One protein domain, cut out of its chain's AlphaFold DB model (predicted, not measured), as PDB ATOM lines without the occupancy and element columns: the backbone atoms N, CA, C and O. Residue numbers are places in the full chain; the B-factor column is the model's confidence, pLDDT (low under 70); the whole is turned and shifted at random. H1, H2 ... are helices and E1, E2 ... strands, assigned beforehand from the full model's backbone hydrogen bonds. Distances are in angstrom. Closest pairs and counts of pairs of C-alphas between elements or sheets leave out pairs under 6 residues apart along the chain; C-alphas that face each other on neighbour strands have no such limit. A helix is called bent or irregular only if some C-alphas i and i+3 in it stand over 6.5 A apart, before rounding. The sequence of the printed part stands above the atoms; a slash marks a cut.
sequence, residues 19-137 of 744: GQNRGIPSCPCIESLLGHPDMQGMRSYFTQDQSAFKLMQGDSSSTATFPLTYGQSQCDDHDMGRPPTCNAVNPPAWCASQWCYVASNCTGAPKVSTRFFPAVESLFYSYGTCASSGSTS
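Overview. This is residues 19 to 137 of the 744 residues of the protein "Hypothetical protein" of Brandtodinium nutricula (UniProt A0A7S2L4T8). This domain has little regular structure: it is mostly loops, with one small hairpin, E3 and E4, near the middle, a second, E1 and E2, away from it, and short helices H1 and H2 farthest out. The 119 printed residues run H1 E1 E2 H2 E3 E4, both two-stranded sheets antiparallel; the class is mixed, with 29 residues in named elements. It is compact, radius of gyration of the C-alphas 13.9 A, spanning 39 by 38 by 24 A.

Along the chain. H1, residues 39 to 45, begins at C-alpha (-33.334, 6.556, 31.112) and is irregular: C-alphas 41 and 44 are 7.0 A apart. E1 is 52 to 56, 13.0 A; E2 63 to 67, 13.3 A; H2 93 to 96; E3 100 to 103; E4 123 to 126, ending at (-25.170, -3.402, 45.948).

Arrangement. In hairpin E1 and E2, N 53 and O 66 are 2.8 A apart; in E3 and E4, N 102 and O 124, 2.8 A, each within hydrogen-bond range. The closest C-alphas of H1 and E1, Tyr 45 and Lys 54, are 5.1 A apart. E1 and E3 are apart. In H1, 1 of 3 O i to N i+4 pairs and 3 of 4 O i to N i+3 pairs are within range; H2 is too short for the former.

Size, cuts and confidence. C-alphas 48 and 134 are farthest apart, 40.7 A. The printed part has no cut. Links E2 to H2 and E3 to E4 are long. Residues 57 to 62 and 132 to 137 are among those under pLDDT 70.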
ATOM      1  N   GLY A  19     -40.318 -16.724  48.228       42.25
ATOM      2  CA  GLY A  19     -39.938 -15.398  48.687       42.25
ATOM      3  C   GLY A  19     -39.061 -14.815  47.597       42.25
ATOM      4  O   GLY A  19     -37.995 -15.358  47.318       42.25
ATOM      5  N   GLN A  20     -39.560 -13.809  46.882       55.06
ATOM      6  CA  GLN A  20     -38.797 -13.256  45.778       55.06
ATOM      7  C   GLN A  20     -37.550 -12.615  46.384       55.06
ATOM      8  O   GLN A  20     -37.669 -11.740  47.240       55.06
ATOM      9  N   ASN A  21     -36.375 -13.092  45.969       69.56
ATOM     10  CA  ASN A  21     -35.058 -12.625  46.394       69.56
ATOM     11  C   ASN A  21     -34.797 -11.210  45.829       69.56
ATOM     12  O   ASN A  21     -33.920 -11.008  44.999       69.56
ATOM     13  N   ARG A  22     -35.647 -10.236  46.187       79.75
ATOM     14  CA  ARG A  22     -35.677  -8.852  45.666       79.75
ATOM     15  C   ARG A  22     -34.808  -7.886  46.471       79.75
ATOM     16  O   ARG A  22     -34.952  -6.671  46.337       79.75
ATOM     17  N   GLY A  23     -33.934  -8.424  47.310       83.00
ATOM     18  CA  GLY A  23     -33.103  -7.643  48.206       83.00
ATOM     19  C   GLY A  23     -33.819  -7.141  49.464       83.00
ATOM     20  O   GLY A  23     -35.009  -7.391  49.672       83.00
ATOM     21  N   ILE A  24     -33.077  -6.449  50.333       85.56
ATOM     22  CA  ILE A  24     -33.593  -5.959  51.622       85.56
ATOM     23  C   ILE A  24     -34.648  -4.843  51.458       85.56
ATOM     24  O   ILE A  24     -34.539  -4.017  50.552       85.56
ATOM     25  N   PRO A  25     -35.641  -4.724  52.365       85.75
ATOM     26  CA  PRO A  25     -36.717  -3.732  52.231       85.75
ATOM     27  C   PRO A  25     -36.263  -2.265  52.161       85.75
ATOM     28  O   PRO A  25     -36.898  -1.461  51.485       85.75
ATOM     29  N   SER A  26     -35.174  -1.900  52.848       86.38
ATOM     30  CA  SER A  26     -34.612  -0.536  52.842       86.38
ATOM     31  C   SER A  26     -33.760  -0.225  51.605       86.38
ATOM     32  O   SER A  26     -33.356   0.924  51.397       86.38
ATOM     33  N   CYS A  27     -33.473  -1.238  50.789       88.31
ATOM     34  CA  CYS A  27     -32.670  -1.138  49.581       88.31
ATOM     35  C   CYS A  27     -33.063  -2.236  48.569       88.31
ATOM     36  O   CYS A  27     -32.289  -3.168  48.340       88.31
ATOM     37  N   PRO A  28     -34.275  -2.164  47.988       90.81
ATOM     38  CA  PRO A  28     -34.771  -3.193  47.081       90.81
ATOM     39  C   PRO A  28     -34.087  -3.129  45.711       90.81
ATOM     40  O   PRO A  28     -33.693  -2.055  45.243       90.81
ATOM     41  N   CYS A  29     -34.023  -4.277  45.039       91.56
ATOM     42  CA  CYS A  29     -33.581  -4.368  43.653       91.56
ATOM     43  C   CYS A  29     -34.516  -3.593  42.719       91.56
ATOM     44  O   CYS A  29     -35.742  -3.704  42.802       91.56
ATOM     45  N   ILE A  30     -33.934  -2.847  41.782       91.06
ATOM     46  CA  ILE A  30     -34.679  -2.172  40.718       91.06
ATOM     47  C   ILE A  30     -35.290  -3.231  39.794       91.06
ATOM     48  O   ILE A  30     -34.585  -4.070  39.233       91.06
ATOM     49  N   GLU A  31     -36.612  -3.173  39.609       87.19
ATOM     50  CA  GLU A  31     -37.338  -4.128  38.763       87.19
ATOM     51  C   GLU A  31     -36.933  -4.018  37.295       87.19
ATOM     52  O   GLU A  31     -36.637  -5.030  36.661       87.19
ATOM     53  N   SER A  32     -36.901  -2.792  36.763       86.50
ATOM     54  CA  SER A  32     -36.507  -2.532  35.385       86.50
ATOM     55  C   SER A  32     -35.800  -1.192  35.231       86.50
ATOM     56  O   SER A  32     -36.299  -0.155  35.671       86.50
ATOM     57  N   LEU A  33     -34.668  -1.200  34.529       84.19
ATOM     58  CA  LEU A  33     -33.962   0.012  34.138       84.19
ATOM     59  C   LEU A  33     -34.722   0.788  33.064       84.19
ATOM     60  O   LEU A  33     -34.625   2.007  33.061       84.19
ATOM     61  N   LEU A  34     -35.555   0.137  32.236       79.44
ATOM     62  CA  LEU A  34     -36.343   0.796  31.181       79.44
ATOM     63  C   LEU A  34     -37.305   1.879  31.704       79.44
ATOM     64  O   LEU A  34     -37.710   2.756  30.942       79.44
ATOM     65  N   GLY A  35     -37.674   1.819  32.988       73.88
ATOM     66  CA  GLY A  35     -38.514   2.809  33.668       73.88
ATOM     67  C   GLY A  35     -37.747   3.796  34.553       73.88
ATOM     68  O   GLY A  35     -38.376   4.571  35.271       73.88
ATOM     69  N   HIS A  36     -36.411   3.764  34.558       80.38
ATOM     70  CA  HIS A  36     -35.609   4.589  35.457       80.38
ATOM     71  C   HIS A  36     -35.711   6.089  35.103       80.38
ATOM     72  O   HIS A  36     -35.705   6.435  33.918       80.38
ATOM     73  N   PRO A  37     -35.743   7.008  36.092       76.81
ATOM     74  CA  PRO A  37     -35.865   8.452  35.841       76.81
ATOM     75  C   PRO A  37     -34.795   9.027  34.900       76.81
ATOM     76  O   PRO A  37     -35.067   9.954  34.144       76.81
ATOM     77  N   ASP A  38     -33.598   8.440  34.911       74.12
ATOM     78  CA  ASP A  38     -32.452   8.839  34.084       74.12
ATOM     79  C   ASP A  38     -32.255   7.935  32.846       74.12
ATOM     80  O   ASP A  38     -31.149   7.640  32.395       74.12
ATOM     81  N   MET A  39     -33.358   7.434  32.286       73.56
ATOM     82  CA  MET A  39     -33.334   6.556  31.112       73.56
ATOM     83  C   MET A  39     -32.732   7.202  29.863       73.56
ATOM     84  O   MET A  39     -32.248   6.499  28.977       73.56
ATOM     85  N   GLN A  40     -32.740   8.535  29.763       71.88
ATOM     86  CA  GLN A  40     -32.061   9.232  28.669       71.88
ATOM     87  C   GLN A  40     -30.545   9.009  28.707       71.88
ATOM     88  O   GLN A  40     -29.971   8.748  27.650       71.88
ATOM     89  N   GLY A  41     -29.928   9.013  29.895       71.31
ATOM     90  CA  GLY A  41     -28.510   8.693  30.074       71.31
ATOM     91  C   GLY A  41     -28.169   7.228  29.783       71.31
ATOM     92  O   GLY A  41     -27.035   6.922  29.431       71.31
ATOM     93  N   MET A  42     -29.150   6.318  29.857       77.00
ATOM     94  CA  MET A  42     -28.947   4.889  29.577       77.00
ATOM     95  C   MET A  42     -29.110   4.502  28.103       77.00
ATOM     96  O   MET A  42     -28.598   3.462  27.697       77.00
ATOM     97  N   ARG A  43     -29.804   5.306  27.282       78.56
ATOM     98  CA  ARG A  43     -30.163   4.943  25.893       78.56
ATOM     99  C   ARG A  43     -28.969   4.554  25.023       78.56
ATOM    100  O   ARG A  43     -29.104   3.665  24.188       78.56
ATOM    101  N   SER A  44     -27.817   5.189  25.221       78.44
ATOM    102  CA  SER A  44     -26.583   4.893  24.479       78.44
ATOM    103  C   SER A  44     -25.996   3.510  24.770       78.44
ATOM    104  O   SER A  44     -25.158   3.042  24.006       78.44
ATOM    105  N   TYR A  45     -26.428   2.863  25.853       82.94
ATOM    106  CA  TYR A  45     -25.947   1.553  26.288       82.94
ATOM    107  C   TYR A  45     -26.892   0.412  25.904       82.94
ATOM    108  O   TYR A  45     -26.653  -0.721  26.302       82.94
ATOM    109  N   PHE A  46     -27.958   0.668  25.146       84.12
ATOM    110  CA  PHE A  46     -28.797  -0.391  24.581       84.12
ATOM    111  C   PHE A  46     -28.288  -0.799  23.198       84.12
ATOM    112  O   PHE A  46     -27.722   0.006  22.453       84.12
ATOM    113  N   THR A  47     -28.523  -2.052  22.820       85.12
ATOM    114  CA  THR A  47     -28.433  -2.463  21.415       85.12
ATOM    115  C   THR A  47     -29.447  -1.682  20.569       85.12
ATOM    116  O   THR A  47     -30.418  -1.128  21.085       85.12
ATOM    117  N   GLN A  48     -29.234  -1.607  19.251       82.38
ATOM    118  CA  GLN A  48     -30.110  -0.829  18.358       82.38
ATOM    119  C   GLN A  48     -31.579  -1.285  18.408       82.38
ATOM    120  O   GLN A  48     -32.483  -0.465  18.280       82.38
ATOM    121  N   ASP A  49     -31.803  -2.578  18.627       84.69
ATOM    122  CA  ASP A  49     -33.111  -3.214  18.798       84.69
ATOM    123  C   ASP A  49     -33.616  -3.196  20.254       84.69
ATOM    124  O   ASP A  49     -34.700  -3.701  20.530       84.69
ATOM    125  N   GLN A  50     -32.843  -2.618  21.181       79.88
ATOM    126  CA  GLN A  50     -33.132  -2.521  22.614       79.88
ATOM    127  C   GLN A  50     -33.381  -3.869  23.304       79.88
ATOM    128  O   GLN A  50     -34.007  -3.901  24.357       79.88
ATOM    129  N   SER A  51     -32.890  -4.976  22.740       85.00
ATOM    130  CA  SER A  51     -33.061  -6.328  23.293       85.00
ATOM    131  C   SER A  51     -31.987  -6.717  24.316       85.00
ATOM    132  O   SER A  51     -32.127  -7.731  25.005       85.00
ATOM    133  N   ALA A  52     -30.922  -5.919  24.431       87.69
ATOM    134  CA  ALA A  52     -29.794  -6.157  25.319       87.69
ATOM    135  C   ALA A  52     -29.055  -4.851  25.669       87.69
ATOM    136  O   ALA A  52     -29.225  -3.817  25.016       87.69
ATOM    137  N   PHE A  53     -28.193  -4.910  26.684       87.12
ATOM    138  CA  PHE A  53     -27.223  -3.857  26.968       87.12
ATOM    139  C   PHE A  53     -25.926  -4.092  26.198       87.12
ATOM    140  O   PHE A  53     -25.436  -5.214  26.119       87.12
ATOM    141  N   LYS A  54     -25.336  -3.023  25.671       85.50
ATOM    142  CA  LYS A  54     -23.984  -2.962  25.127       85.50
ATOM    143  C   LYS A  54     -23.114  -2.189  26.118       85.50
ATOM    144  O   LYS A  54     -23.103  -0.959  26.114       85.50
ATOM    145  N   LEU A  55     -22.423  -2.920  26.985       79.12
ATOM    146  CA  LEU A  55     -21.640  -2.359  28.086       79.12
ATOM    147  C   LEU A  55     -20.152  -2.440  27.763       79.12
ATOM    148  O   LEU A  55     -19.704  -3.402  27.136       79.12
ATOM    149  N   MET A  56     -19.384  -1.441  28.194       70.69
ATOM    150  CA  MET A  56     -17.926  -1.514  28.119       70.69
ATOM    151  C   MET A  56     -17.424  -2.647  29.010       70.69
ATOM    152  O   MET A  56     -17.835  -2.769  30.166       70.69
ATOM    153  N   GLN A  57     -16.544  -3.481  28.466       65.88
ATOM    154  CA  GLN A  57     -15.790  -4.430  29.263       65.88
ATOM    155  C   GLN A  57     -14.715  -3.657  30.025       65.88
ATOM    156  O   GLN A  57     -14.245  -2.603  29.592       65.88
ATOM    157  N   GLY A  58     -14.326  -4.178  31.186       56.31
ATOM    158  CA  GLY A  58     -13.317  -3.545  32.029       56.31
ATOM    159  C   GLY A  58     -11.975  -3.298  31.323       56.31
ATOM    160  O   GLY A  58     -11.167  -2.561  31.857       56.31
ATOM    161  N   ASP A  59     -11.709  -3.845  30.137       53.56
ATOM    162  CA  ASP A  59     -10.484  -3.600  29.364       53.56
ATOM    163  C   ASP A  59     -10.494  -2.320  28.516       53.56
ATOM    164  O   ASP A  59      -9.575  -2.087  27.737       53.56
ATOM    165  N   SER A  60     -11.466  -1.432  28.732       55.59
ATOM    166  CA  SER A  60     -11.524  -0.051  28.221       55.59
ATOM    167  C   SER A  60     -11.592   0.136  26.696       55.59
ATOM    168  O   SER A  60     -11.875   1.247  26.255       55.59
ATOM    169  N   SER A  61     -11.440  -0.929  25.907       56.09
ATOM    170  CA  SER A  61     -11.490  -0.909  24.437       56.09
ATOM    171  C   SER A  61     -12.585  -1.796  23.838       56.09
ATOM    172  O   SER A  61     -12.995  -1.586  22.696       56.09
ATOM    173  N   SER A  62     -13.126  -2.763  24.590       65.75
ATOM    174  CA  SER A  62     -14.142  -3.679  24.068       65.75
ATOM    175  C   SER A  62     -15.523  -3.471  24.701       65.75
ATOM    176  O   SER A  62     -15.671  -3.009  25.832       65.75
ATOM    177  N   THR A  63     -16.580  -3.794  23.951       74.75
ATOM    178  CA  THR A  63     -17.959  -3.816  24.465       74.75
ATOM    179  C   THR A  63     -18.494  -5.240  24.423       74.75
ATOM    180  O   THR A  63     -18.243  -5.971  23.468       74.75
ATOM    181  N   ALA A  64     -19.216  -5.650  25.463       80.06
ATOM    182  CA  ALA A  64     -19.939  -6.918  25.513       80.06
ATOM    183  C   ALA A  64     -21.446  -6.679  25.531       80.06
ATOM    184  O   ALA A  64     -21.938  -5.658  26.018       80.06
ATOM    185  N   THR A  65     -22.173  -7.661  25.006       88.25
ATOM    186  CA  THR A  65     -23.630  -7.690  25.056       88.25
ATOM    187  C   THR A  65     -24.091  -8.447  26.298       88.25
ATOM    188  O   THR A  65     -23.722  -9.604  26.499       88.25
ATOM    189  N   PHE A  66     -24.918  -7.799  27.112       87.44
ATOM    190  CA  PHE A  66     -25.491  -8.342  28.339       87.44
ATOM    191  C   PHE A  66     -27.019  -8.394  28.234       87.44
ATOM    192  O   PHE A  66     -27.614  -7.510  27.616       87.44
ATOM    193  N   PRO A  67     -27.682  -9.404  28.823       89.44
ATOM    194  CA  PRO A  67     -29.139  -9.496  28.774       89.44
ATOM    195  C   PRO A  67     -29.793  -8.302  29.480       89.44
ATOM    196  O   PRO A  67     -29.235  -7.759  30.431       89.44
ATOM    197  N   LEU A  68     -31.012  -7.923  29.078       87.12
ATOM    198  CA  LEU A  68     -31.767  -6.854  29.755       87.12
ATOM    199  C   LEU A  68     -32.062  -7.144  31.228       87.12
ATOM    200  O   LEU A  68     -32.398  -6.223  31.957       87.12
ATOM    201  N   THR A  69     -31.957  -8.396  31.666       87.81
ATOM    202  CA  THR A  69     -32.131  -8.795  33.068       87.81
ATOM    203  C   THR A  69     -30.885  -8.562  33.919       87.81
ATOM    204  O   THR A  69     -30.947  -8.727  35.134       87.81
ATOM    205  N   TYR A  70     -29.761  -8.176  33.310       89.88
ATOM    206  CA  TYR A  70     -28.492  -7.980  33.999       89.88
ATOM    207  C   TYR A  70     -28.620  -6.939  35.121       89.88
ATOM    208  O   TYR A  70     -28.969  -5.780  34.872       89.88
ATOM    209  N   GLY A  71     -28.380  -7.380  36.360       89.38
ATOM    210  CA  GLY A  71     -28.471  -6.574  37.577       89.38
ATOM    211  C   GLY A  71     -29.892  -6.161  37.985       89.38
ATOM    212  O   GLY A  71     -30.034  -5.288  38.833       89.38
ATOM    213  N   GLN A  72     -30.953  -6.707  37.388       90.06
ATOM    214  CA  GLN A  72     -32.338  -6.261  37.617       90.06
ATOM    215  C   GLN A  72     -33.219  -7.342  38.241       90.06
ATOM    216  O   GLN A  72     -32.909  -8.528  38.180       90.06
ATOM    217  N   SER A  73     -34.370  -6.913  38.773       85.88
ATOM    218  CA  SER A  73     -35.482  -7.728  39.294       85.88
ATOM    219  C   SER A  73     -35.192  -8.563  40.544       85.88
ATOM    220  O   SER A  73     -36.033  -8.607  41.440       85.88
ATOM    221  N   GLN A  74     -34.036  -9.214  40.625       89.56
ATOM    222  CA  GLN A  74     -33.670 -10.099  41.720       89.56
ATOM    223  C   GLN A  74     -32.162 -10.092  41.969       89.56
ATOM    224  O   GLN A  74     -31.356  -9.751  41.100       89.56
ATOM    225  N   CYS A  75     -31.811 -10.512  43.171       89.31
ATOM    226  CA  CYS A  75     -30.462 -10.854  43.566       89.31
ATOM    227  C   CYS A  75     -29.997 -12.106  42.827       89.31
ATOM    228  O   CYS A  75     -30.611 -13.167  42.962       89.31
ATOM    229  N   ASP A  76     -28.925 -11.960  42.052       90.06
ATOM    230  CA  ASP A  76     -28.343 -13.028  41.239       90.06
ATOM    231  C   ASP A  76     -26.832 -12.831  41.084       90.06
ATOM    232  O   ASP A  76     -26.332 -11.714  41.264       90.06
ATOM    233  N   ASP A  77     -26.103 -13.888  40.732       87.50
ATOM    234  CA  ASP A  77     -24.658 -13.859  40.464       87.50
ATOM    235  C   ASP A  77     -24.356 -13.314  39.056       87.50
ATOM    236  O   ASP A  77     -23.643 -13.917  38.257       87.50
ATOM    237  N   HIS A  78     -24.900 -12.129  38.740       88.56
ATOM    238  CA  HIS A  78     -24.941 -11.564  37.380       88.56
ATOM    239  C   HIS A  78     -23.572 -11.509  36.679       88.56
ATOM    240  O   HIS A  78     -23.508 -11.630  35.452       88.56
ATOM    241  N   ASP A  79     -22.494 -11.327  37.446       85.12
ATOM    242  CA  ASP A  79     -21.114 -11.231  36.961       85.12
ATOM    243  C   ASP A  79     -20.462 -12.590  36.651       85.12
ATOM    244  O   ASP A  79     -19.485 -12.640  35.903       85.12
ATOM    245  N   MET A  80     -20.971 -13.698  37.193       87.88
ATOM    246  CA  MET A  80     -20.322 -15.006  37.103       87.88
ATOM    247  C   MET A  80     -20.143 -15.452  35.643       87.88
ATOM    248  O   MET A  80     -21.075 -15.438  34.835       87.88
ATOM    249  N   GLY A  81     -18.912 -15.825  35.276       85.75
ATOM    250  CA  GLY A  81     -18.562 -16.227  33.911       85.75
ATOM    251  C   GLY A  81     -18.569 -15.091  32.879       85.75
ATOM    252  O   GLY A  81     -18.468 -15.362  31.679       85.75
ATOM    253  N   ARG A  82     -18.698 -13.823  33.298       83.75
ATOM    254  CA  ARG A  82     -18.703 -12.656  32.401       83.75
ATOM    255  C   ARG A  82     -17.312 -12.023  32.261       83.75
ATOM    256  O   ARG A  82     -16.554 -11.974  33.230       83.75
ATOM    257  N   PRO A  83     -16.967 -11.493  31.077       73.75
ATOM    258  CA  PRO A  83     -15.694 -10.818  30.877       73.75
ATOM    259  C   PRO A  83     -15.616  -9.433  31.543       73.75
ATOM    260  O   PRO A  83     -16.652  -8.800  31.769       73.75
ATOM    261  N   PRO A  84     -14.400  -8.912  31.802       65.38
ATOM    262  CA  PRO A  84     -13.108  -9.572  31.578       65.38
ATOM    263  C   PRO A  84     -12.622 -10.381  32.795       65.38
ATOM    264  O   PRO A  84     -11.885 -11.340  32.632       65.38
ATOM    265  N   THR A  85     -13.020 -10.031  34.021       74.25
ATOM    266  CA  THR A  85     -12.416 -10.610  35.238       74.25
ATOM    267  C   THR A  85     -13.095 -11.904  35.695       74.25
ATOM    268  O   THR A  85     -12.441 -12.797  36.225       74.25
ATOM    269  N   CYS A  86     -14.410 -12.030  35.495       80.62
ATOM    270  CA  CYS A  86     -15.196 -13.145  36.030       80.62
ATOM    271  C   CYS A  86     -15.298 -14.353  35.090       80.62
ATOM    272  O   CYS A  86     -15.863 -15.377  35.471       80.62
ATOM    273  N   ASN A  87     -14.736 -14.259  33.883       80.88
ATOM    274  CA  ASN A  87     -14.520 -15.380  32.967       80.88
ATOM    275  C   ASN A  87     -13.053 -15.855  32.953       80.88
ATOM    276  O   ASN A  87     -12.699 -16.695  32.124       80.88
ATOM    277  N   ALA A  88     -12.202 -15.308  33.829       75.06
ATOM    278  CA  ALA A  88     -10.831 -15.767  34.013       75.06
ATOM    279  C   ALA A  88     -10.794 -17.162  34.664       75.06
ATOM    280  O   ALA A  88     -11.765 -17.601  35.278       75.06
ATOM    281  N   VAL A  89      -9.650 -17.852  34.567       72.56
ATOM    282  CA  VAL A  89      -9.455 -19.196  35.154       72.56
ATOM    283  C   VAL A  89      -9.664 -19.192  36.672       72.56
ATOM    284  O   VAL A  89     -10.213 -20.141  37.220       72.56
ATOM    285  N   ASN A  90      -9.254 -18.110  37.340       69.81
ATOM    286  CA  ASN A  90      -9.420 -17.911  38.777       69.81
ATOM    287  C   ASN A  90     -10.150 -16.581  39.014       69.81
ATOM    288  O   ASN A  90      -9.494 -15.560  39.243       69.81
ATOM    289  N   PRO A  91     -11.487 -16.560  38.893       75.56
ATOM    290  CA  PRO A  91     -12.249 -15.336  39.052       75.56
ATOM    291  C   PRO A  91     -12.227 -14.878  40.522       75.56
ATOM    292  O   PRO A  91     -12.201 -15.711  41.434       75.56
ATOM    293  N   PRO A  92     -12.254 -13.561  40.780       74.06
ATOM    294  CA  PRO A  92     -12.372 -13.027  42.131       74.06
ATOM    295  C   PRO A  92     -13.609 -13.549  42.870       74.06
ATOM    296  O   PRO A  92     -14.652 -13.774  42.263       74.06
ATOM    297  N   ALA A  93     -13.528 -13.654  44.200       72.44
ATOM    298  CA  ALA A  93     -14.618 -14.184  45.026       72.44
ATOM    299  C   ALA A  93     -15.955 -13.442  44.829       72.44
ATOM    300  O   ALA A  93     -17.011 -14.071  44.819       72.44
ATOM    301  N   TRP A  94     -15.912 -12.125  44.594       76.00
ATOM    302  CA  TRP A  94     -17.106 -11.305  44.360       76.00
ATOM    303  C   TRP A  94     -17.855 -11.653  43.062       76.00
ATOM    304  O   TRP A  94     -19.019 -11.288  42.926       76.00
ATOM    305  N   CYS A  95     -17.241 -12.376  42.118       80.88
ATOM    306  CA  CYS A  95     -17.908 -12.795  40.881       80.88
ATOM    307  C   CYS A  95     -19.067 -13.767  41.131       80.88
ATOM    308  O   CYS A  95     -20.037 -13.754  40.383       80.88
ATOM    309  N   ALA A  96     -18.964 -14.594  42.175       82.94
ATOM    310  CA  ALA A  96     -20.016 -15.528  42.578       82.94
ATOM    311  C   ALA A  96     -21.026 -14.901  43.559       82.94
ATOM    312  O   ALA A  96     -21.979 -15.561  43.974       82.94
ATOM    313  N   SER A  97     -20.813 -13.647  43.968       82.12
ATOM    314  CA  SER A  97     -21.687 -12.958  44.915       82.12
ATOM    315  C   SER A  97     -22.944 -12.443  44.218       82.12
ATOM    316  O   SER A  97     -22.878 -11.842  43.144       82.12
ATOM    317  N   GLN A  98     -24.097 -12.625  44.864       87.69
ATOM    318  CA  GLN A  98     -25.358 -12.090  44.360       87.69
ATOM    319  C   GLN A  98     -25.415 -10.568  44.525       87.69
ATOM    320  O   GLN A  98     -25.040 -10.043  45.573       87.69
ATOM    321  N   TRP A  99     -25.927  -9.857  43.521       89.31
ATOM    322  CA  TRP A  99     -26.156  -8.409  43.581       89.31
ATOM    323  C   TRP A  99     -27.337  -7.969  42.719       89.31
ATOM    324  O   TRP A  99     -27.907  -8.751  41.959       89.31
ATOM    325  N   CYS A 100     -27.711  -6.695  42.839       91.88
ATOM    326  CA  CYS A 100     -28.623  -6.028  41.913       91.88
ATOM    327  C   CYS A 100     -28.420  -4.501  41.914       91.88
ATOM    328  O   CYS A 100     -27.740  -3.937  42.778       91.88
ATOM    329  N   TYR A 101     -29.002  -3.822  40.924       91.62
ATOM    330  CA  TYR A 101     -29.081  -2.368  40.861       91.62
ATOM    331  C   TYR A 101     -30.081  -1.830  41.886       91.62
ATOM    332  O   TYR A 101     -31.159  -2.391  42.080       91.62
ATOM    333  N   VAL A 102     -29.734  -0.705  42.505       90.81
ATOM    334  CA  VAL A 102     -30.475  -0.054  43.586       90.81
ATOM    335  C   VAL A 102     -30.513   1.462  43.380       90.81
ATOM    336  O   VAL A 102     -29.667   2.052  42.703       90.81
ATOM    337  N   ALA A 103     -31.517   2.109  43.968       87.94
ATOM    338  CA  ALA A 103     -31.714   3.550  43.849       87.94
ATOM    339  C   ALA A 103     -30.752   4.362  44.740       87.94
ATOM    340  O   ALA A 103     -30.222   3.887  45.749       87.94
ATOM    341  N   SER A 104     -30.588   5.646  44.416       85.50
ATOM    342  CA  SER A 104     -29.754   6.589  45.179       85.50
ATOM    343  C   SER A 104     -30.161   6.757  46.649       85.50
ATOM    344  O   SER A 104     -29.314   7.077  47.479       85.50
ATOM    345  N   ASN A 105     -31.418   6.482  47.006       86.56
ATOM    346  CA  ASN A 105     -31.936   6.554  48.377       86.56
ATOM    347  C   ASN A 105     -31.835   5.230  49.165       86.56
ATOM    348  O   ASN A 105     -32.267   5.184  50.311       86.56
ATOM    349  N   CYS A 106     -31.260   4.173  48.577       84.00
ATOM    350  CA  CYS A 106     -30.975   2.903  49.254       84.00
ATOM    351  C   CYS A 106     -30.204   3.110  50.574       84.00
ATOM    352  O   CYS A 106     -29.194   3.818  50.587       84.00
ATOM    353  N   THR A 107     -30.644   2.469  51.659       84.56
ATOM    354  CA  THR A 107     -29.968   2.502  52.970       84.56
ATOM    355  C   THR A 107     -29.866   1.106  53.585       84.56
ATOM    356  O   THR A 107     -30.639   0.209  53.242       84.56
ATOM    357  N   GLY A 108     -28.914   0.915  54.505       78.75
ATOM    358  CA  GLY A 108     -28.711  -0.359  55.209       78.75
ATOM    359  C   GLY A 108     -27.888  -1.400  54.443       78.75
ATOM    360  O   GLY A 108     -27.728  -2.508  54.938       78.75
ATOM    361  N   ALA A 109     -27.354  -1.049  53.271       80.06
ATOM    362  CA  ALA A 109     -26.405  -1.861  52.518       80.06
ATOM    363  C   ALA A 109     -25.357  -0.959  51.839       80.06
ATOM    364  O   ALA A 109     -25.710   0.146  51.404       80.06
ATOM    365  N   PRO A 110     -24.094  -1.408  51.708       79.88
ATOM    366  CA  PRO A 110     -23.086  -0.700  50.931       79.88
ATOM    367  C   PRO A 110     -23.524  -0.625  49.470       79.88
ATOM    368  O   PRO A 110     -24.053  -1.590  48.915       79.88
ATOM    369  N   LYS A 111     -23.306   0.522  48.830       84.75
ATOM    370  CA  LYS A 111     -23.608   0.714  47.411       84.75
ATOM    371  C   LYS A 111     -22.546   1.577  46.759       84.75
ATOM    372  O   LYS A 111     -22.012   2.490  47.386       84.75
ATOM    373  N   VAL A 112     -22.296   1.334  45.483       81.69
ATOM    374  CA  VAL A 112     -21.350   2.118  44.680       81.69
ATOM    375  C   VAL A 112     -21.987   2.520  43.359       81.69
ATOM    376  O   VAL A 112     -22.957   1.902  42.908       81.69
ATOM    377  N   SER A 113     -21.479   3.594  42.752       80.31
ATOM    378  CA  SER A 113     -21.951   4.025  41.438       80.31
ATOM    379  C   SER A 113     -21.735   2.909  40.422       80.31
ATOM    380  O   SER A 113     -20.728   2.202  40.451       80.31
ATOM    381  N   THR A 114     -22.692   2.752  39.514       78.62
ATOM    382  CA  THR A 114     -22.588   1.752  38.453       78.62
ATOM    383  C   THR A 114     -21.360   1.983  37.570       78.62
ATOM    384  O   THR A 114     -21.180   3.049  36.984       78.62
ATOM    385  N   ARG A 115     -20.534   0.940  37.436       71.88
ATOM    386  CA  ARG A 115     -19.400   0.902  36.498       71.88
ATOM    387  C   ARG A 115     -19.834   0.801  35.035       71.88
ATOM    388  O   ARG A 115     -19.094   1.170  34.133       71.88
ATOM    389  N   PHE A 116     -21.045   0.300  34.806       74.94
ATOM    390  CA  PHE A 116     -21.557  -0.044  33.482       74.94
ATOM    391  C   PHE A 116     -22.345   1.085  32.817       74.94
ATOM    392  O   PHE A 116     -22.389   1.162  31.592       74.94
ATOM    393  N   PHE A 117     -22.932   1.976  33.621       78.31
ATOM    394  CA  PHE A 117     -23.671   3.146  33.144       78.31
ATOM    395  C   PHE A 117     -23.062   4.436  33.722       78.31
ATOM    396  O   PHE A 117     -23.736   5.152  34.460       78.31
ATOM    397  N   PRO A 118     -21.785   4.753  33.427       69.69
ATOM    398  CA  PRO A 118     -21.065   5.857  34.074       69.69
ATOM    399  C   PRO A 118     -21.680   7.244  33.820       69.69
ATOM    400  O   PRO A 118     -21.409   8.178  34.574       69.69
ATOM    401  N   ALA A 119     -22.517   7.387  32.787       71.56
ATOM    402  CA  ALA A 119     -23.273   8.609  32.510       71.56
ATOM    403  C   ALA A 119     -24.495   8.814  33.432       71.56
ATOM    404  O   ALA A 119     -25.092   9.885  33.408       71.56
ATOM    405  N   VAL A 120     -24.871   7.807  34.229       78.00
ATOM    406  CA  VAL A 120     -26.064   7.819  35.083       78.00
ATOM    407  C   VAL A 120     -25.655   7.981  36.543       78.00
ATOM    408  O   VAL A 120     -25.265   7.024  37.209       78.00
ATOM    409  N   GLU A 121     -25.779   9.192  37.078       76.25
ATOM    410  CA  GLU A 121     -25.337   9.490  38.450       76.25
ATOM    411  C   GLU A 121     -26.283   8.942  39.531       76.25
ATOM    412  O   GLU A 121     -25.895   8.791  40.689       76.25
ATOM    413  N   SER A 122     -27.531   8.645  39.164       82.88
ATOM    414  CA  SER A 122     -28.591   8.229  40.091       82.88
ATOM    415  C   SER A 122     -28.722   6.710  40.269       82.88
ATOM    416  O   SER A 122     -29.538   6.268  41.080       82.88
ATOM    417  N   LEU A 123     -27.908   5.919  39.556       86.50
ATOM    418  CA  LEU A 123     -27.960   4.458  39.542       86.50
ATOM    419  C   LEU A 123     -26.760   3.835  40.272       86.50
ATOM    420  O   LEU A 123     -25.599   4.127  39.978       86.50
ATOM    421  N   PHE A 124     -27.049   2.925  41.202       88.00
ATOM    422  CA  PHE A 124     -26.059   2.256  42.049       88.00
ATOM    423  C   PHE A 124     -26.257   0.746  41.982       88.00
ATOM    424  O   PHE A 124     -27.318   0.289  41.570       88.00
ATOM    425  N   TYR A 125     -25.270  -0.035  42.408       88.62
ATOM    426  CA  TYR A 125     -25.456  -1.463  42.668       88.62
ATOM    427  C   TYR A 125     -24.945  -1.835  44.057       88.62
ATOM    428  O   TYR A 125     -24.129  -1.112  44.638       88.62
ATOM    429  N   SER A 126     -25.474  -2.932  44.598       87.38
ATOM    430  CA  SER A 126     -25.170  -3.402  45.948       87.38
ATOM    431  C   SER A 126     -25.155  -4.928  46.009       87.38
ATOM    432  O   SER A 126     -26.142  -5.566  45.638       87.38
ATOM    433  N   TYR A 127     -24.055  -5.502  46.512       84.25
ATOM    434  CA  TYR A 127     -24.016  -6.907  46.937       84.25
ATOM    435  C   TYR A 127     -24.686  -7.073  48.308       84.25
ATOM    436  O   TYR A 127     -25.417  -8.034  48.525       84.25
ATOM    437  N   GLY A 128     -24.525  -6.098  49.213       80.69
ATOM    438  CA  GLY A 128     -25.132  -6.127  50.551       80.69
ATOM    439  C   GLY A 128     -26.665  -6.175  50.543       80.69
ATOM    440  O   GLY A 128     -27.261  -6.787  51.424       80.69
ATOM    441  N   THR A 129     -27.320  -5.618  49.518       86.44
ATOM    442  CA  THR A 129     -28.763  -5.804  49.290       86.44
ATOM    443  C   THR A 129     -29.159  -7.272  49.168       86.44
ATOM    444  O   THR A 129     -30.268  -7.637  49.555       86.44
ATOM    445  N   CYS A 130     -28.261  -8.088  48.624       85.62
ATOM    446  CA  CYS A 130     -28.475  -9.472  48.225       85.62
ATOM    447  C   CYS A 130     -27.800 -10.496  49.137       85.62
ATOM    448  O   CYS A 130     -27.890 -11.697  48.894       85.62
ATOM    449  N   ALA A 131     -27.159 -10.029  50.205       72.69
ATOM    450  CA  ALA A 131     -26.610 -10.870  51.249       72.69
ATOM    451  C   ALA A 131     -27.691 -11.784  51.857       72.69
ATOM    452  O   ALA A 131     -28.659 -11.319  52.468       72.69
ATOM    453  N   SER A 132     -27.527 -13.102  51.728       56.75
ATOM    454  CA  SER A 132     -28.422 -14.079  52.348       56.75
ATOM    455  C   SER A 132     -28.298 -14.024  53.876       56.75
ATOM    456  O   SER A 132     -27.228 -14.276  54.428       56.75
ATOM    457  N   SER A 133     -29.403 -13.729  54.569       50.03
ATOM    458  CA  SER A 133     -29.562 -13.900  56.026       50.03
ATOM    459  C   SER A 133     -28.479 -13.261  56.919       50.03
ATOM    460  O   SER A 133     -28.025 -13.881  57.875       50.03
ATOM    461  N   GLY A 134     -28.119 -11.999  56.662       51.22
ATOM    462  CA  GLY A 134     -27.478 -11.137  57.668       51.22
ATOM    463  C   GLY A 134     -25.956 -10.960  57.602       51.22
ATOM    464  O   GLY A 134     -25.450 -10.182  58.401       51.22
ATOM    465  N   SER A 135     -25.241 -11.600  56.670       53.78
ATOM    466  CA  SER A 135     -23.805 -11.346  56.435       53.78
ATOM    467  C   SER A 135     -23.612 -10.396  55.249       53.78
ATOM    468  O   SER A 135     -23.741 -10.807  54.103       53.78
ATOM    469  N   THR A 136     -23.320  -9.126  55.517       55.53
ATOM    470  CA  THR A 136     -23.225  -8.024  54.542       55.53
ATOM    471  C   THR A 136     -21.848  -7.852  53.889       55.53
ATOM    472  O   THR A 136     -21.718  -7.006  53.009       55.53
ATOM    473  N   SER A 137     -20.849  -8.660  54.270       63.31
ATOM    474  CA  SER A 137     -19.494  -8.695  53.687       63.31
ATOM    475  C   SER A 137     -18.891 -10.105  53.706       63.31
ATOM    476  O   SER A 137     -19.399 -10.987  54.407       63.31
TER     477      SER A 137